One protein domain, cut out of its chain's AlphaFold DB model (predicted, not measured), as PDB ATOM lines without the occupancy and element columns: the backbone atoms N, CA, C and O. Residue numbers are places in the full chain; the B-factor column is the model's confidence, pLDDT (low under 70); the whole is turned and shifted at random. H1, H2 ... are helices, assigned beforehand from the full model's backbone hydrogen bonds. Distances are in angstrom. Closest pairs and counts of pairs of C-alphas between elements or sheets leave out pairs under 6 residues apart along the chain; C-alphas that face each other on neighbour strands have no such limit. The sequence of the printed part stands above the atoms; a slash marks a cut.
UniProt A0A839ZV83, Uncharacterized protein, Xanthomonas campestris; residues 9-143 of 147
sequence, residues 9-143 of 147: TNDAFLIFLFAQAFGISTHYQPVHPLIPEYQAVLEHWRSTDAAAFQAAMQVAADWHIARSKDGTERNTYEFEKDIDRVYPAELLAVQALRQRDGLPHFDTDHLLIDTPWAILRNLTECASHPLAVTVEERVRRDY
ATOM      1  N   THR A   9    -130.139-199.594 295.383       74.12
ATOM      2  CA  THR A   9    -129.236-199.859 296.523       74.12
ATOM      3  C   THR A   9    -129.534-198.968 297.731       74.12
ATOM      4  O   THR A   9    -129.595-199.479 298.847       74.12
ATOM      5  N   ASN A  10    -129.755-197.663 297.524       82.62
ATOM      6  CA  ASN A  10    -130.033-196.722 298.617       82.62
ATOM      7  C   ASN A  10    -131.374-197.044 299.302       82.62
ATOM      8  O   ASN A  10    -131.422-197.254 300.513       82.62
ATOM      9  N   ASP A  11    -132.442-197.202 298.516       84.38
ATOM     10  CA  ASP A  11    -133.764-197.557 299.039       84.38
ATOM     11  C   ASP A  11    -133.729-198.884 299.805       84.38
ATOM     12  O   ASP A  11    -134.234-198.975 300.925       84.38
ATOM     13  N   ALA A  12    -133.091-199.914 299.233       90.62
ATOM     14  CA  ALA A  12    -132.949-201.207 299.890       90.62
ATOM     15  C   ALA A  12    -132.178-201.089 301.209       90.62
ATOM     16  O   ALA A  12    -132.610-201.640 302.224       90.62
ATOM     17  N   PHE A  13    -131.070-200.346 301.212       94.00
ATOM     18  CA  PHE A  13    -130.286-200.094 302.413       94.00
ATOM     19  C   PHE A  13    -131.113-199.413 303.502       94.00
ATOM     20  O   PHE A  13    -131.165-199.920 304.618       94.00
ATOM     21  N   LEU A  14    -131.794-198.308 303.187       93.25
ATOM     22  CA  LEU A  14    -132.600-197.565 304.155       93.25
ATOM     23  C   LEU A  14    -133.760-198.406 304.697       93.25
ATOM     24  O   LEU A  14    -134.015-198.386 305.903       93.25
ATOM     25  N   ILE A  15    -134.427-199.192 303.845       92.88
ATOM     26  CA  ILE A  15    -135.479-200.122 304.277       92.88
ATOM     27  C   ILE A  15    -134.921-201.120 305.295       92.88
ATOM     28  O   ILE A  15    -135.518-201.296 306.358       92.88
ATOM     29  N   PHE A  16    -133.783-201.758 305.009       95.19
ATOM     30  CA  PHE A  16    -133.185-202.720 305.935       95.19
ATOM     31  C   PHE A  16    -132.644-202.059 307.205       95.19
ATOM     32  O   PHE A  16    -132.867-202.585 308.296       95.19
ATOM     33  N   LEU A  17    -131.994-200.898 307.093       97.12
ATOM     34  CA  LEU A  17    -131.481-200.132 308.224       97.12
ATOM     35  C   LEU A  17    -132.614-199.774 309.187       97.12
ATOM     36  O   LEU A  17    -132.519-200.068 310.376       97.12
ATOM     37  N   PHE A  18    -133.715-199.204 308.690       96.25
ATOM     38  CA  PHE A  18    -134.848-198.837 309.538       96.25
ATOM     39  C   PHE A  18    -135.615-200.053 310.057       96.25
ATOM     40  O   PHE A  18    -135.992-200.068 311.229       96.25
ATOM     41  N   ALA A  19    -135.775-201.109 309.255       95.06
ATOM     42  CA  ALA A  19    -136.337-202.370 309.734       95.06
ATOM     43  C   ALA A  19    -135.549-202.903 310.942       95.06
ATOM     44  O   ALA A  19    -136.126-203.193 311.990       95.06
ATOM     45  N   GLN A  20    -134.216-202.933 310.844       95.81
ATOM     46  CA  GLN A  20    -133.351-203.307 311.955       95.81
ATOM     47  C   GLN A  20    -133.445-202.313 313.120       95.81
ATOM     48  O   GLN A  20    -133.516-202.742 314.271       95.81
ATOM     49  N   ALA A  21    -133.416-201.006 312.851       96.12
ATOM     50  CA  ALA A  21    -133.376-199.944 313.857       96.12
ATOM     51  C   ALA A  21    -134.645-199.858 314.707       96.12
ATOM     52  O   ALA A  21    -134.563-199.509 315.882       96.12
ATOM     53  N   PHE A  22    -135.798-200.171 314.123       93.44
ATOM     54  CA  PHE A  22    -137.100-200.111 314.785       93.44
ATOM     55  C   PHE A  22    -137.672-201.496 315.125       93.44
ATOM     56  O   PHE A  22    -138.768-201.588 315.667       93.44
ATOM     57  N   GLY A  23    -136.942-202.580 314.829       92.44
ATOM     58  CA  GLY A  23    -137.403-203.947 315.089       92.44
ATOM     59  C   GLY A  23    -138.631-204.337 314.259       92.44
ATOM     60  O   GLY A  23    -139.469-205.111 314.719       92.44
ATOM     61  N   ILE A  24    -138.758-203.780 313.054       91.00
ATOM     62  CA  ILE A  24    -139.880-204.017 312.148       91.00
ATOM     63  C   ILE A  24    -139.515-205.171 311.216       91.00
ATOM     64  O   ILE A  24    -138.569-205.079 310.435       91.00
ATOM     65  N   SER A  25    -140.285-206.257 311.262       89.75
ATOM     66  CA  SER A  25    -140.165-207.337 310.278       89.75
ATOM     67  C   SER A  25    -140.518-206.824 308.884       89.75
ATOM     68  O   SER A  25    -141.545-206.173 308.699       89.75
ATOM     69  N   THR A  26    -139.702-207.161 307.887       84.75
ATOM     70  CA  THR A  26    -139.959-206.804 306.490       84.75
ATOM     71  C   THR A  26    -139.936-208.039 305.596       84.75
ATOM     72  O   THR A  26    -139.090-208.918 305.747       84.75
ATOM     73  N   HIS A  27    -140.879-208.101 304.656       88.94
ATOM     74  CA  HIS A  27    -140.881-209.066 303.551       88.94
ATOM     75  C   HIS A  27    -140.309-208.459 302.264       88.94
ATOM     76  O   HIS A  27    -140.403-209.067 301.200       88.94
ATOM     77  N   TYR A  28    -139.761-207.243 302.349       87.88
ATOM     78  CA  TYR A  28    -139.149-206.572 301.216       87.88
ATOM     79  C   TYR A  28    -137.984-207.401 300.670       87.88
ATOM     80  O   TYR A  28    -137.103-207.835 301.411       87.88
ATOM     81  N   GLN A  29    -137.991-207.595 299.356       86.94
ATOM     82  CA  GLN A  29    -136.917-208.236 298.615       86.94
ATOM     83  C   GLN A  29    -136.501-207.271 297.508       86.94
ATOM     84  O   GLN A  29    -137.312-206.998 296.616       86.94
ATOM     85  N   PRO A  30    -135.282-206.710 297.562       85.44
ATOM     86  CA  PRO A  30    -134.834-205.828 296.504       85.44
ATOM     87  C   PRO A  30    -134.632-206.635 295.218       85.44
ATOM     88  O   PRO A  30    -134.215-207.794 295.247       85.44
ATOM     89  N   VAL A  31    -134.923-206.013 294.075       83.88
ATOM     90  CA  VAL A  31    -134.746-206.636 292.748       83.88
ATOM     91  C   VAL A  31    -133.279-207.000 292.502       83.88
ATOM     92  O   VAL A  31    -132.978-208.007 291.860       83.88
ATOM     93  N   HIS A  32    -132.369-206.192 293.042       82.56
ATOM     94  CA  HIS A  32    -130.935-206.432 293.036       82.56
ATOM     95  C   HIS A  32    -130.434-206.559 294.476       82.56
ATOM     96  O   HIS A  32    -130.890-205.803 295.334       82.56
ATOM     97  N   PRO A  33    -129.521-207.502 294.766       84.12
ATOM     98  CA  PRO A  33    -128.950-207.618 296.099       84.12
ATOM     99  C   PRO A  33    -128.221-206.330 296.476       84.12
ATOM    100  O   PRO A  33    -127.682-205.630 295.614       84.12
ATOM    101  N   LEU A  34    -128.194-206.045 297.776       89.94
ATOM    102  CA  LEU A  34    -127.406-204.941 298.293       89.94
ATOM    103  C   LEU A  34    -125.927-205.192 297.987       89.94
ATOM    104  O   LEU A  34    -125.439-206.320 298.090       89.94
ATOM    105  N   ILE A  35    -125.224-204.139 297.584       91.81
ATOM    106  CA  ILE A  35    -123.794-204.231 297.314       91.81
ATOM    107  C   ILE A  35    -123.013-204.510 298.610       91.81
ATOM    108  O   ILE A  35    -123.473-204.117 299.691       91.81
ATOM    109  N   PRO A  36    -121.834-205.153 298.527       94.44
ATOM    110  CA  PRO A  36    -121.039-205.510 299.701       94.44
ATOM    111  C   PRO A  36    -120.737-204.334 300.638       94.44
ATOM    112  O   PRO A  36    -120.754-204.497 301.854       94.44
ATOM    113  N   GLU A  37    -120.505-203.147 300.084       95.06
ATOM    114  CA  GLU A  37    -120.138-201.941 300.824       95.06
ATOM    115  C   GLU A  37    -121.252-201.506 301.790       95.06
ATOM    116  O   GLU A  37    -121.009-201.275 302.972       95.06
ATOM    117  N   TYR A  38    -122.503-201.482 301.322       94.88
ATOM    118  CA  TYR A  38    -123.661-201.123 302.151       94.88
ATOM    119  C   TYR A  38    -124.125-202.286 303.032       94.88
ATOM    120  O   TYR A  38    -124.651-202.067 304.124       94.88
ATOM    121  N   GLN A  39    -123.895-203.527 302.595       95.88
ATOM    122  CA  GLN A  39    -124.132-204.714 303.413       95.88
ATOM    123  C   GLN A  39    -123.234-204.716 304.660       95.88
ATOM    124  O   GLN A  39    -123.731-204.941 305.763       95.88
ATOM    125  N   ALA A  40    -121.952-204.367 304.519       97.12
ATOM    126  CA  ALA A  40    -121.030-204.242 305.646       97.12
ATOM    127  C   ALA A  40    -121.493-203.181 306.660       97.12
ATOM    128  O   ALA A  40    -121.408-203.391 307.871       97.12
ATOM    129  N   VAL A  41    -122.051-202.061 306.187       97.44
ATOM    130  CA  VAL A  41    -122.647-201.052 307.077       97.44
ATOM    131  C   VAL A  41    -123.824-201.645 307.854       97.44
ATOM    132  O   VAL A  41    -123.873-201.497 309.071       97.44
ATOM    133  N   LEU A  42    -124.741-202.375 307.208       97.12
ATOM    134  CA  LEU A  42    -125.857-203.033 307.908       97.12
ATOM    135  C   LEU A  42    -125.401-204.067 308.949       97.12
ATOM    136  O   LEU A  42    -126.092-204.278 309.944       97.12
ATOM    137  N   GLU A  43    -124.257-204.708 308.743       97.62
ATOM    138  CA  GLU A  43    -123.699-205.681 309.687       97.62
ATOM    139  C   GLU A  43    -123.023-205.003 310.887       97.62
ATOM    140  O   GLU A  43    -123.126-205.485 312.017       97.62
ATOM    141  N   HIS A  44    -122.376-203.856 310.665       97.56
ATOM    142  CA  HIS A  44    -121.526-203.207 311.663       97.56
ATOM    143  C   HIS A  44    -122.086-201.909 312.252       97.56
ATOM    144  O   HIS A  44    -121.490-201.371 313.186       97.56
ATOM    145  N   TRP A  45    -123.240-201.403 311.804       97.25
ATOM    146  CA  TRP A  45    -123.744-200.104 312.273       97.25
ATOM    147  C   TRP A  45    -124.067-200.058 313.769       97.25
ATOM    148  O   TRP A  45    -124.059-198.975 314.347       97.25
ATOM    149  N   ARG A  46    -124.309-201.205 314.419       97.25
ATOM    150  CA  ARG A  46    -124.467-201.312 315.884       97.25
ATOM    151  C   ARG A  46    -123.188-201.670 316.638       97.25
ATOM    152  O   ARG A  46    -123.208-201.762 317.861       97.25
ATOM    153  N   SER A  47    -122.087-201.893 315.927       96.69
ATOM    154  CA  SER A  47    -120.825-202.325 316.519       96.69
ATOM    155  C   SER A  47    -120.305-201.309 317.537       96.69
ATOM    156  O   SER A  47    -120.365-200.091 317.323       96.69
ATOM    157  N   THR A  48    -119.762-201.818 318.638       96.81
ATOM    158  CA  THR A  48    -118.955-201.052 319.597       96.81
ATOM    159  C   THR A  48    -117.458-201.140 319.292       96.81
ATOM    160  O   THR A  48    -116.672-200.449 319.932       96.81
ATOM    161  N   ASP A  49    -117.062-201.951 318.307       97.00
ATOM    162  CA  ASP A  49    -115.717-201.951 317.736       97.00
ATOM    163  C   ASP A  49    -115.594-200.807 316.722       97.00
ATOM    164  O   ASP A  49    -116.238-200.821 315.665       97.00
ATOM    165  N   ALA A  50    -114.764-199.823 317.074       95.19
ATOM    166  CA  ALA A  50    -114.496-198.643 316.265       95.19
ATOM    167  C   ALA A  50    -113.898-198.998 314.902       95.19
ATOM    168  O   ALA A  50    -114.325-198.435 313.902       95.19
ATOM    169  N   ALA A  51    -112.964-199.952 314.847       96.31
ATOM    170  CA  ALA A  51    -112.271-200.295 313.611       96.31
ATOM    171  C   ALA A  51    -113.228-200.949 312.607       96.31
ATOM    172  O   ALA A  51    -113.237-200.585 311.433       96.31
ATOM    173  N   ALA A  52    -114.079-201.864 313.080       96.44
ATOM    174  CA  ALA A  52    -115.085-202.512 312.241       96.44
ATOM    175  C   ALA A  52    -116.122-201.510 311.707       96.44
ATOM    176  O   ALA A  52    -116.459-201.533 310.524       96.44
ATOM    177  N   PHE A  53    -116.606-200.605 312.564       96.81
ATOM    178  CA  PHE A  53    -117.553-199.569 312.153       96.81
ATOM    179  C   PHE A  53    -116.926-198.583 311.160       96.81
ATOM    180  O   PHE A  53    -117.506-198.321 310.107       96.81
ATOM    181  N   GLN A  54    -115.735-198.069 311.471       96.56
ATOM    182  CA  GLN A  54    -115.019-197.114 310.631       96.56
ATOM    183  C   GLN A  54    -114.737-197.700 309.246       96.56
ATOM    184  O   GLN A  54    -115.072-197.070 308.247       96.56
ATOM    185  N   ALA A  55    -114.203-198.923 309.174       96.88
ATOM    186  CA  ALA A  55    -113.907-199.578 307.903       96.88
ATOM    187  C   ALA A  55    -115.161-199.734 307.025       96.88
ATOM    188  O   ALA A  55    -115.111-199.463 305.825       96.88
ATOM    189  N   ALA A  56    -116.300-200.117 307.615       97.12
ATOM    190  CA  ALA A  56    -117.562-200.226 306.886       97.12
ATOM    191  C   ALA A  56    -118.048-198.862 306.360       97.12
ATOM    192  O   ALA A  56    -118.436-198.750 305.198       97.12
ATOM    193  N   MET A  57    -117.992-197.817 307.192       97.06
ATOM    194  CA  MET A  57    -118.420-196.468 306.807       97.06
ATOM    195  C   MET A  57    -117.534-195.862 305.712       97.06
ATOM    196  O   MET A  57    -118.065-195.253 304.787       97.06
ATOM    197  N   GLN A  58    -116.211-196.047 305.784       96.44
ATOM    198  CA  GLN A  58    -115.266-195.533 304.786       96.44
ATOM    199  C   GLN A  58    -115.520-196.134 303.406       96.44
ATOM    200  O   GLN A  58    -115.695-195.405 302.434       96.44
ATOM    201  N   VAL A  59    -115.621-197.461 303.330       95.44
ATOM    202  CA  VAL A  59    -115.830-198.166 302.060       95.44
ATOM    203  C   VAL A  59    -117.177-197.790 301.425       95.44
ATOM    204  O   VAL A  59    -117.259-197.600 300.211       95.44
ATOM    205  N   ALA A  60    -118.231-197.621 302.231       95.06
ATOM    206  CA  ALA A  60    -119.522-197.149 301.732       95.06
ATOM    207  C   ALA A  60    -119.468-195.691 301.244       95.06
ATOM    208  O   ALA A  60    -120.068-195.364 300.219       95.06
ATOM    209  N   ALA A  61    -118.722-194.824 301.931       94.00
ATOM    210  CA  ALA A  61    -118.556-193.430 301.535       94.00
ATOM    211  C   ALA A  61    -117.740-193.278 300.240       94.00
ATOM    212  O   ALA A  61    -118.133-192.513 299.356       94.00
ATOM    213  N   ASP A  62    -116.673-194.063 300.075       93.94
ATOM    214  CA  ASP A  62    -115.904-194.131 298.830       93.94
ATOM    215  C   ASP A  62    -116.792-194.574 297.657       93.94
ATOM    216  O   ASP A  62    -116.741-193.994 296.564       93.94
ATOM    217  N   TRP A  63    -117.661-195.568 297.882       91.44
ATOM    218  CA  TRP A  63    -118.627-196.006 296.876       91.44
ATOM    219  C   TRP A  63    -119.638-194.907 296.538       91.44
ATOM    220  O   TRP A  63    -119.882-194.642 295.356       91.44
ATOM    221  N   HIS A  64    -120.182-194.225 297.548       90.25
ATOM    222  CA  HIS A  64    -121.096-193.098 297.363       90.25
ATOM    223  C   HIS A  64    -120.471-192.018 296.467       90.25
ATOM    224  O   HIS A  64    -121.070-191.612 295.467       90.25
ATOM    225  N   ILE A  65    -119.224-191.613 296.742       88.38
ATOM    226  CA  ILE A  65    -118.483-190.655 295.902       88.38
ATOM    227  C   ILE A  65    -118.313-191.199 294.479       88.38
ATOM    228  O   ILE A  65    -118.560-190.489 293.502       88.38
ATOM    229  N   ALA A  66    -117.922-192.466 294.328       86.31
ATOM    230  CA  ALA A  66    -117.689-193.072 293.018       86.31
ATOM    231  C   ALA A  66    -118.945-193.098 292.125       86.31
ATOM    232  O   ALA A  66    -118.814-193.107 290.889       86.31
ATOM    233  N   ARG A  67    -120.133-193.097 292.742       81.62
ATOM    234  CA  ARG A  67    -121.457-193.073 292.098       81.62
ATOM    235  C   ARG A  67    -122.108-191.686 292.073       81.62
ATOM    236  O   ARG A  67    -123.129-191.520 291.416       81.62
ATOM    237  N   SER A  68    -121.497-190.675 292.681       78.31
ATOM    238  CA  SER A  68    -121.939-189.274 292.641       78.31
ATOM    239  C   SER A  68    -121.493-188.581 291.348       78.31
ATOM    240  O   SER A  68    -120.691-187.646 291.355       78.31
ATOM    241  N   LYS A  69    -121.958-189.088 290.201       75.19
ATOM    242  CA  LYS A  69    -121.580-188.621 288.856       75.19
ATOM    243  C   LYS A  69    -122.804-188.227 288.046       75.19
ATOM    244  O   LYS A  69    -123.904-188.714 288.297       75.19
ATOM    245  N   ASP A  70    -122.586-187.374 287.048       66.88
ATOM    246  CA  ASP A  70    -123.611-187.069 286.054       66.88
ATOM    247  C   ASP A  70    -124.077-188.337 285.348       66.88
ATOM    248  O   ASP A  70    -123.278-189.090 284.780       66.88
ATOM    249  N   GLY A  71    -125.395-188.544 285.372       61.00
ATOM    250  CA  GLY A  71    -126.053-189.474 284.475       61.00
ATOM    251  C   GLY A  71    -125.697-189.139 283.028       61.00
ATOM    252  O   GLY A  71    -125.568-187.980 282.635       61.00
ATOM    253  N   THR A  72    -125.525-190.170 282.216       66.94
ATOM    254  CA  THR A  72    -125.401-190.028 280.761       66.94
ATOM    255  C   THR A  72    -126.670-190.570 280.117       66.94
ATOM    256  O   THR A  72    -127.405-191.323 280.749       66.94
ATOM    257  N   GLU A  73    -126.893-190.306 278.826       61.28
ATOM    258  CA  GLU A  73    -128.016-190.907 278.078       61.28
ATOM    259  C   GLU A  73    -128.063-192.450 278.154       61.28
ATOM    260  O   GLU A  73    -129.078-193.059 277.822       61.28
ATOM    261  N   ARG A  74    -126.962-193.099 278.567       60.81
ATOM    262  CA  ARG A  74    -126.833-194.559 278.676       60.81
ATOM    263  C   ARG A  74    -126.768-195.089 280.107       60.81
ATOM    264  O   ARG A  74    -127.041-196.269 280.293       60.81
ATOM    265  N   ASN A  75    -126.394-194.262 281.082       60.88
ATOM    266  CA  ASN A  75    -126.153-194.691 282.459       60.88
ATOM    267  C   ASN A  75    -126.814-193.728 283.435       60.88
ATOM    268  O   ASN A  75    -126.483-192.545 283.435       60.88
ATOM    269  N   THR A  76    -127.657-194.271 284.302       61.19
ATOM    270  CA  THR A  76    -128.192-193.586 285.478       61.19
ATOM    271  C   THR A  76    -127.339-193.969 286.688       61.19
ATOM    272  O   THR A  76    -126.979-195.146 286.835       61.19
ATOM    273  N   TYR A  77    -126.996-193.010 287.545       67.25
ATOM    274  CA  TYR A  77    -126.274-193.268 288.796       67.25
ATOM    275  C   TYR A  77    -127.181-193.048 290.014       67.25
ATOM    276  O   TYR A  77    -128.106-192.243 289.982       67.25
ATOM    277  N   GLU A  78    -126.921-193.775 291.099       62.28
ATOM    278  CA  GLU A  78    -127.766-193.833 292.300       62.28
ATOM    279  C   GLU A  78    -127.850-192.487 293.019       62.28
ATOM    280  O   GLU A  78    -128.877-192.180 293.614       62.28
ATOM    281  N   PHE A  79    -126.800-191.674 292.907       70.00
ATOM    282  CA  PHE A  79    -126.716-190.348 293.507       70.00
ATOM    283  C   PHE A  79    -126.594-189.267 292.437       70.00
ATOM    284  O   PHE A  79    -125.923-188.269 292.635       70.00
ATOM    285  N   GLU A  80    -127.187-189.441 291.253       65.12
ATOM    286  CA  GLU A  80    -127.013-188.467 290.168       65.12
ATOM    287  C   GLU A  80    -127.725-187.120 290.402       65.12
ATOM    288  O   GLU A  80    -127.486-186.186 289.642       65.12
ATOM    289  N   LYS A  81    -128.569-186.972 291.432       70.31
ATOM    290  CA  LYS A  81    -129.243-185.700 291.749       70.31
ATOM    291  C   LYS A  81    -128.356-184.800 292.607       70.31
ATOM    292  O   LYS A  81    -127.685-185.277 293.512       70.31
ATOM    293  N   ASP A  82    -128.413-183.490 292.367       67.19
ATOM    294  CA  ASP A  82    -127.490-182.495 292.940       67.19
ATOM    295  C   ASP A  82    -127.293-182.595 294.461       67.19
ATOM    296  O   ASP A  82    -126.165-182.493 294.938       67.19
ATOM    297  N   ILE A  83    -128.370-182.810 295.224       69.00
ATOM    298  CA  ILE A  83    -128.296-182.931 296.688       69.00
ATOM    299  C   ILE A  83    -127.738-184.286 297.134       69.00
ATOM    300  O   ILE A  83    -126.943-184.342 298.069       69.00
ATOM    301  N   ASP A  84    -128.095-185.353 296.422       66.88
ATOM    302  CA  ASP A  84    -127.714-186.726 296.754       66.88
ATOM    303  C   ASP A  84    -126.215-186.960 296.517       66.88
ATOM    304  O   ASP A  84    -125.634-187.808 297.175       66.88
ATOM    305  N   ARG A  85    -125.569-186.175 295.636       70.56
ATOM    306  CA  ARG A  85    -124.113-186.235 295.370       70.56
ATOM    307  C   ARG A  85    -123.237-185.732 296.504       70.56
ATOM    308  O   ARG A  85    -122.075-186.110 296.620       70.56
ATOM    309  N   VAL A  86    -123.736-184.734 297.224       72.00
ATOM    310  CA  VAL A  86    -122.945-183.969 298.199       72.00
ATOM    311  C   VAL A  86    -123.329-184.309 299.628       72.00
ATOM    312  O   VAL A  86    -122.609-183.945 300.557       72.00
ATOM    313  N   TYR A  87    -124.463-184.984 299.808       80.75
ATOM    314  CA  TYR A  87    -125.046-185.247 301.106       80.75
ATOM    315  C   TYR A  87    -125.428-186.728 301.230       80.75
ATOM    316  O   TYR A  87    -126.500-187.118 300.762       80.75
ATOM    317  N   PRO A  88    -124.592-187.557 301.891       89.56
ATOM    318  CA  PRO A  88    -124.855-188.985 302.049       89.56
ATOM    319  C   PRO A  88    -125.884-189.203 303.164       89.56
ATOM    320  O   PRO A  88    -125.561-189.663 304.264       89.56
ATOM    321  N   ALA A  89    -127.131-188.802 302.913       90.25
ATOM    322  CA  ALA A  89    -128.222-188.841 303.885       90.25
ATOM    323  C   ALA A  89    -128.370-190.226 304.527       90.25
ATOM    324  O   ALA A  89    -128.677-190.340 305.713       90.25
ATOM    325  N   GLU A  90    -128.108-191.276 303.760       92.62
ATOM    326  CA  GLU A  90    -128.181-192.656 304.192       92.62
ATOM    327  C   GLU A  90    -127.060-193.047 305.165       92.62
ATOM    328  O   GLU A  90    -127.323-193.725 306.158       92.62
ATOM    329  N   LEU A  91    -125.836-192.545 304.973       95.38
ATOM    330  CA  LEU A  91    -124.734-192.752 305.921       95.38
ATOM    331  C   LEU A  91    -124.888-191.858 307.162       95.38
ATOM    332  O   LEU A  91    -124.542-192.254 308.275       95.38
ATOM    333  N   LEU A  92    -125.475-190.671 307.007       95.19
ATOM    334  CA  LEU A  92    -125.803-189.788 308.128       95.19
ATOM    335  C   LEU A  92    -126.952-190.341 308.980       95.19
ATOM    336  O   LEU A  92    -126.935-190.189 310.202       95.19
ATOM    337  N   ALA A  93    -127.907-191.049 308.370       95.62
ATOM    338  CA  ALA A  93    -128.952-191.763 309.095       95.62
ATOM    339  C   ALA A  93    -128.364-192.825 310.037       95.62
ATOM    340  O   ALA A  93    -128.842-192.969 311.161       95.62
ATOM    341  N   VAL A  94    -127.288-193.514 309.636       97.12
ATOM    342  CA  VAL A  94    -126.577-194.461 310.512       97.12
ATOM    343  C   VAL A  94    -126.058-193.767 311.770       97.12
ATOM    344  O   VAL A  94    -126.307-194.240 312.879       97.12
ATOM    345  N   GLN A  95    -125.383-192.626 311.621       96.12
ATOM    346  CA  GLN A  95    -124.870-191.867 312.764       96.12
ATOM    347  C   GLN A  95    -126.000-191.358 313.673       96.12
ATOM    348  O   GLN A  95    -125.911-191.479 314.897       96.12
ATOM    349  N   ALA A  96    -127.104-190.881 313.089       95.00
ATOM    350  CA  ALA A  96    -128.289-190.460 313.834       95.00
ATOM    351  C   ALA A  96    -128.906-191.601 314.656       95.00
ATOM    352  O   ALA A  96    -129.228-191.418 315.831       95.00
ATOM    353  N   LEU A  97    -129.022-192.796 314.074       96.69
ATOM    354  CA  LEU A  97    -129.530-193.978 314.771       96.69
ATOM    355  C   LEU A  97    -128.582-194.443 315.880       96.69
ATOM    356  O   LEU A  97    -129.043-194.802 316.961       96.69
ATOM    357  N   ARG A  98    -127.263-194.384 315.657       96.56
ATOM    358  CA  ARG A  98    -126.273-194.676 316.703       96.56
ATOM    359  C   ARG A  98    -126.388-193.710 317.880       96.56
ATOM    360  O   ARG A  98    -126.381-194.161 319.021       96.56
ATOM    361  N   GLN A  99    -126.536-192.411 317.613       94.94
ATOM    362  CA  GLN A  99    -126.744-191.405 318.659       94.94
ATOM    363  C   GLN A  99    -128.055-191.650 319.419       94.94
ATOM    364  O   GLN A  99    -128.048-191.635 320.648       94.94
ATOM    365  N   ARG A 100    -129.155-191.922 318.703       93.81
ATOM    366  CA  ARG A 100    -130.463-192.266 319.287       93.81
ATOM    367  C   ARG A 100    -130.370-193.469 320.230       93.81
ATOM    368  O   ARG A 100    -130.942-193.434 321.313       93.81
ATOM    369  N   ASP A 101    -129.643-194.507 319.823       95.75
ATOM    370  CA  ASP A 101    -129.509-195.760 320.578       95.75
ATOM    371  C   ASP A 101    -128.421-195.687 321.676       95.75
ATOM    372  O   ASP A 101    -128.166-196.678 322.359       95.75
ATOM    373  N   GLY A 102    -127.771-194.530 321.865       95.19
ATOM    374  CA  GLY A 102    -126.732-194.335 322.882       95.19
ATOM    375  C   GLY A 102    -125.433-195.101 322.608       95.19
ATOM    376  O   GLY A 102    -124.680-195.389 323.540       95.19
ATOM    377  N   LEU A 103    -125.165-195.457 321.350       96.12
ATOM    378  CA  LEU A 103    -123.949-196.167 320.959       96.12
ATOM    379  C   LEU A 103    -122.716-195.246 321.002       96.12
ATOM    380  O   LEU A 103    -122.846-194.029 320.829       96.12
ATOM    381  N   PRO A 104    -121.501-195.802 321.190       93.06
ATOM    382  CA  PRO A 104    -120.275-195.016 321.161       93.06
ATOM    383  C   PRO A 104    -120.126-194.239 319.851       93.06
ATOM    384  O   PRO A 104    -120.344-194.775 318.759       93.06
ATOM    385  N   HIS A 105    -119.727-192.977 319.968       90.44
ATOM    386  CA  HIS A 105    -119.410-192.153 318.815       90.44
ATOM    387  C   HIS A 105    -117.989-192.448 318.328       90.44
ATOM    388  O   HIS A 105    -117.049-192.438 319.123       90.44
ATOM    389  N   PHE A 106    -117.858-192.660 317.021       91.44
ATOM    390  CA  PHE A 106    -116.590-192.808 316.321       91.44
ATOM    391  C   PHE A 106    -116.582-191.868 315.119       91.44
ATOM    392  O   PHE A 106    -117.591-191.778 314.407       91.44
ATOM    393  N   ASP A 107    -115.452-191.200 314.905       90.44
ATOM    394  CA  ASP A 107    -115.176-190.540 313.634       90.44
ATOM    395  C   ASP A 107    -115.032-191.613 312.551       90.44
ATOM    396  O   ASP A 107    -114.503-192.702 312.793       90.44
ATOM    397  N   THR A 108    -115.547-191.325 311.362       88.56
ATOM    398  CA  THR A 108    -115.439-192.241 310.220       88.56
ATOM    399  C   THR A 108    -114.141-192.040 309.446       88.56
ATOM    400  O   THR A 108    -113.831-192.845 308.572       88.56
ATOM    401  N   ASP A 109    -113.374-190.995 309.780       91.94
ATOM    402  CA  ASP A 109    -112.175-190.557 309.061       91.94
ATOM    403  C   ASP A 109    -112.483-190.371 307.568       91.94
ATOM    404  O   ASP A 109    -111.733-190.761 306.674       91.94
ATOM    405  N   HIS A 110    -113.669-189.818 307.300       92.88
ATOM    406  CA  HIS A 110    -114.157-189.551 305.960       92.88
ATOM    407  C   HIS A 110    -114.961-188.247 305.941       92.88
ATOM    408  O   HIS A 110    -116.064-188.141 306.483       92.88
ATOM    409  N   LEU A 111    -114.424-187.234 305.251       91.44
ATOM    410  CA  LEU A 111    -114.940-185.859 305.291       91.44
ATOM    411  C   LEU A 111    -116.396-185.718 304.830       91.44
ATOM    412  O   LEU A 111    -117.092-184.834 305.334       91.44
ATOM    413  N   LEU A 112    -116.853-186.580 303.914       91.00
ATOM    414  CA  LEU A 112    -118.242-186.612 303.437       91.00
ATOM    415  C   LEU A 112    -119.244-186.912 304.567       91.00
ATOM    416  O   LEU A 112    -120.403-186.528 304.467       91.00
ATOM    417  N   ILE A 113    -118.807-187.584 305.635       93.06
ATOM    418  CA  ILE A 113    -119.650-187.948 306.777       93.06
ATOM    419  C   ILE A 113    -119.335-187.052 307.972       93.06
ATOM    420  O   ILE A 113    -120.239-186.423 308.520       93.06
ATOM    421  N   ASP A 114    -118.064-186.963 308.370       93.62
ATOM    422  CA  ASP A 114    -117.687-186.331 309.640       93.62
ATOM    423  C   ASP A 114    -118.009-184.828 309.652       93.62
ATOM    424  O   ASP A 114    -118.500-184.297 310.651       93.62
ATOM    425  N   THR A 115    -117.821-184.145 308.516       91.56
ATOM    426  CA  THR A 115    -118.100-182.705 308.388       91.56
ATOM    427  C   THR A 115    -119.588-182.380 308.561       91.56
ATOM    428  O   THR A 115    -119.918-181.580 309.443       91.56
ATOM    429  N   PRO A 116    -120.523-182.967 307.778       91.38
ATOM    430  CA  PRO A 116    -121.945-182.726 308.003       91.38
ATOM    431  C   PRO A 116    -122.410-183.250 309.363       91.38
ATOM    432  O   PRO A 116    -123.202-182.583 310.031       91.38
ATOM    433  N   TRP A 117    -121.892-184.389 309.833       93.75
ATOM    434  CA  TRP A 117    -122.287-184.943 311.125       93.75
ATOM    435  C   TRP A 117    -121.939-184.026 312.305       93.75
ATOM    436  O   TRP A 117    -122.751-183.881 313.219       93.75
ATOM    437  N   ALA A 118    -120.789-183.345 312.270       92.31
ATOM    438  CA  ALA A 118    -120.395-182.372 313.291       92.31
ATOM    439  C   ALA A 118    -121.413-181.227 313.463       92.31
ATOM    440  O   ALA A 118    -121.574-180.699 314.567       92.31
ATOM    441  N   ILE A 119    -122.125-180.867 312.392       90.75
ATOM    442  CA  ILE A 119    -123.199-179.869 312.418       90.75
ATOM    443  C   ILE A 119    -124.495-180.516 312.915       90.75
ATOM    444  O   ILE A 119    -125.102-180.032 313.870       90.75
ATOM    445  N   LEU A 120    -124.901-181.629 312.295       90.31
ATOM    446  CA  LEU A 120    -126.194-182.277 312.537       90.31
ATOM    447  C   LEU A 120    -126.367-182.755 313.977       90.31
ATOM    448  O   LEU A 120    -127.420-182.534 314.569       90.31
ATOM    449  N   ARG A 121    -125.327-183.356 314.565       90.00
ATOM    450  CA  ARG A 121    -125.369-183.907 315.932       90.00
ATOM    451  C   ARG A 121    -125.645-182.863 317.016       90.00
ATOM    452  O   ARG A 121    -125.985-183.230 318.138       90.00
ATOM    453  N   ASN A 122    -125.419-181.591 316.690       88.88
ATOM    454  CA  ASN A 122    -125.550-180.443 317.581       88.88
ATOM    455  C   ASN A 122    -126.768-179.576 317.238       88.88
ATOM    456  O   ASN A 122    -126.951-178.518 317.846       88.88
ATOM    457  N   LEU A 123    -127.590-179.982 316.263       86.69
ATOM    458  CA  LEU A 123    -128.822-179.266 315.967       86.69
ATOM    459  C   LEU A 123    -129.727-179.304 317.194       86.69
ATOM    460  O   LEU A 123    -130.014-180.359 317.755       86.69
ATOM    461  N   THR A 124    -130.158-178.123 317.622       81.19
ATOM    462  CA  THR A 124    -131.100-177.996 318.729       81.19
ATOM    463  C   THR A 124    -132.432-178.606 318.318       81.19
ATOM    464  O   THR A 124    -132.895-178.379 317.197       81.19
ATOM    465  N   GLU A 125    -133.063-179.347 319.227       78.25
ATOM    466  CA  GLU A 125    -134.431-179.807 319.016       78.25
ATOM    467  C   GLU A 125    -135.329-178.607 318.705       78.25
ATOM    468  O   GLU A 125    -135.398-177.627 319.453       78.25
ATOM    469  N   CYS A 126    -135.994-178.667 317.554       78.06
ATOM    470  CA  CYS A 126    -136.984-177.673 317.186       78.06
ATOM    471  C   CYS A 126    -138.295-178.001 317.902       78.06
ATOM    472  O   CYS A 126    -138.671-179.170 318.011       78.06
ATOM    473  N   ALA A 127    -139.014-176.975 318.357       84.44
ATOM    474  CA  ALA A 127    -140.349-177.170 318.904       84.44
ATOM    475  C   ALA A 127    -141.240-177.877 317.870       84.44
ATOM    476  O   ALA A 127    -141.314-177.455 316.711       84.44
ATOM    477  N   SER A 128    -141.930-178.939 318.293       84.56
ATOM    478  CA  SER A 128    -142.837-179.683 317.420       84.56
ATOM    479  C   SER A 128    -143.863-178.747 316.794       84.56
ATOM    480  O   SER A 128    -144.595-178.034 317.485       84.56
ATOM    481  N   HIS A 129    -143.936-178.757 315.465       91.19
ATOM    482  CA  HIS A 129    -144.905-177.944 314.751       91.19
ATOM    483  C   HIS A 129    -146.338-178.391 315.124       91.19
ATOM    484  O   HIS A 129    -146.613-179.594 315.082       91.19
ATOM    485  N   PRO A 130    -147.290-177.480 315.418       93.75
ATOM    486  CA  PRO A 130    -148.637-177.852 315.880       93.75
ATOM    487  C   PRO A 130    -149.384-178.822 314.951       93.75
ATOM    488  O   PRO A 130    -150.131-179.693 315.404       93.75
ATOM    489  N   LEU A 131    -149.148-178.708 313.638       93.81
ATOM    490  CA  LEU A 131    -149.693-179.643 312.648       93.81
ATOM    491  C   LEU A 131    -149.130-181.059 312.816       93.81
ATOM    492  O   LEU A 131    -149.894-182.012 312.731       93.81
ATOM    493  N   ALA A 132    -147.824-181.198 313.066       89.56
ATOM    494  CA  ALA A 132    -147.194-182.501 313.254       89.56
ATOM    495  C   ALA A 132    -147.784-183.208 314.481       89.56
ATOM    496  O   ALA A 132    -148.192-184.358 314.371       89.56
ATOM    497  N   VAL A 133    -147.956-182.474 315.588       92.62
ATOM    498  CA  VAL A 133    -148.614-182.982 316.804       92.62
ATOM    499  C   VAL A 133    -150.042-183.446 316.503       92.62
ATOM    500  O   VAL A 133    -150.428-184.555 316.851       92.62
ATOM    501  N   THR A 134    -150.829-182.632 315.794       95.19
ATOM    502  CA  THR A 134    -152.213-182.991 315.429       95.19
ATOM    503  C   THR A 134    -152.280-184.250 314.561       95.19
ATOM    504  O   THR A 134    -153.169-185.087 314.735       95.19
ATOM    505  N   VAL A 135    -151.361-184.379 313.602       93.81
ATOM    506  CA  VAL A 135    -151.284-185.541 312.711       93.81
ATOM    507  C   VAL A 135    -150.886-186.787 313.495       93.81
ATOM    508  O   VAL A 135    -151.531-187.818 313.339       93.81
ATOM    509  N   GLU A 136    -149.885-186.689 314.364       90.00
ATOM    510  CA  GLU A 136    -149.423-187.796 315.200       90.00
ATOM    511  C   GLU A 136    -150.536-188.310 316.125       90.00
ATOM    512  O   GLU A 136    -150.813-189.511 316.156       90.00
ATOM    513  N   GLU A 137    -151.258-187.407 316.792       92.69
ATOM    514  CA  GLU A 137    -152.405-187.758 317.637       92.69
ATOM    515  C   GLU A 137    -153.526-188.435 316.846       92.69
ATOM    516  O   GLU A 137    -154.124-189.420 317.289       92.69
ATOM    517  N   ARG A 138    -153.792-187.953 315.628       94.19
ATOM    518  CA  ARG A 138    -154.757-188.598 314.739       94.19
ATOM    519  C   ARG A 138    -154.310-190.003 314.349       94.19
ATOM    520  O   ARG A 138    -155.141-190.907 314.368       94.19
ATOM    521  N   VAL A 139    -153.037-190.197 314.007       92.38
ATOM    522  CA  VAL A 139    -152.508-191.516 313.636       92.38
ATOM    523  C   VAL A 139    -152.610-192.483 314.814       92.38
ATOM    524  O   VAL A 139    -153.128-193.579 314.629       92.38
ATOM    525  N   ARG A 140    -152.227-192.071 316.029       90.19
ATOM    526  CA  ARG A 140    -152.374-192.894 317.245       90.19
ATOM    527  C   ARG A 140    -153.822-193.307 317.506       90.19
ATOM    528  O   ARG A 140    -154.086-194.453 317.863       90.19
ATOM    529  N   ARG A 141    -154.767-192.380 317.323       92.62
ATOM    530  CA  ARG A 141    -156.201-192.639 317.516       92.62
ATOM    531  C   ARG A 141    -156.770-193.571 316.447       92.62
ATOM    532  O   ARG A 141    -157.499-194.501 316.781       92.62
ATOM    533  N   ASP A 142    -156.484-193.287 315.180       95.06
ATOM    534  CA  ASP A 142    -157.064-194.000 314.037       95.06
ATOM    535  C   ASP A 142    -156.385-195.382 313.848       95.06
ATOM    536  O   ASP A 142    -157.010-196.315 313.340       95.06
ATOM    537  N   TYR A 143    -155.143-195.545 314.327       89.06
ATOM    538  CA  TYR A 143    -154.355-196.779 314.267       89.06
ATOM    539  C   TYR A 143    -153.741-197.118 315.640       89.06
ATOM    540  O   TYR A 143    -152.560-196.867 315.866       89.06
TER     541      TYR A 143
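What this domain is: This is residues 9 to 143 of the 147 residues of an uncharacterized protein of Xanthomonas campestris (UniProt A0A839ZV83). Four roughly aligned helices, H1 to H4, form a small bundle, with H2 between H1 and H3 and with H4 beside H1; H5 packs slantwise on H4. Residues 122 to 143 make an arm that sticks out from this body and holds H6. The printed part has 135 residues with six named helices, H1 to H6 in chain order, no named strand, and is all helix. It is only just compact, close to loose, with a radius of gyration of the C-alphas of 16.7 A and spans of 47 by 37 by 30 A.

How they stand to each other: H1, residues 9 to 22, touches H2, residues 36 to 44, with residues 13 to 17 alone; the closest C-alphas, of Leu 17 and Leu 42, are 6.3 A apart, at a shallow tilt of 9 degrees, the same way. H2 and H3, residues 50 to 67, touch as a helical hairpin, opposite ways at 30 degrees, a shallow tilt, with the C-alphas of Glu 37 and Ala 60 closest at 4.9 A. H4, residues 89 to 100, touches H1, with the C-alphas of Leu 14 and Glu 90 closest at 6.6 A. H4 touches H5, residues 111 to 120, with residues 91 to 95 alone, at a steep tilt of 50 degrees; the closest C-alphas are those of Leu 92 and Ile 113, 6.6 A. H6, residues 130 to 142, touches no helix. Every O i to N i+4 pair is within hydrogen-bond range in H1, H2, H3, H4 and H6, and 4 of 6 in H5.

Where its parts are: H1 begins at C-alpha 9 (-129.236, -199.859, 296.523) and is 19.9 A long. H3 is the longest, 25.8 A. H6, 18.3 A, ends at C-alpha 142 (-157.064, -194.000, 314.037).

The domain as a whole: The printed part has no cut. The C-alphas of Arg 74 and Arg 141 are farthest apart, 48.7 A. The links H1 to H2 and H3 to H4 are long. Residues 70 to 78, 80 and 82 to 84 have pLDDT under 70.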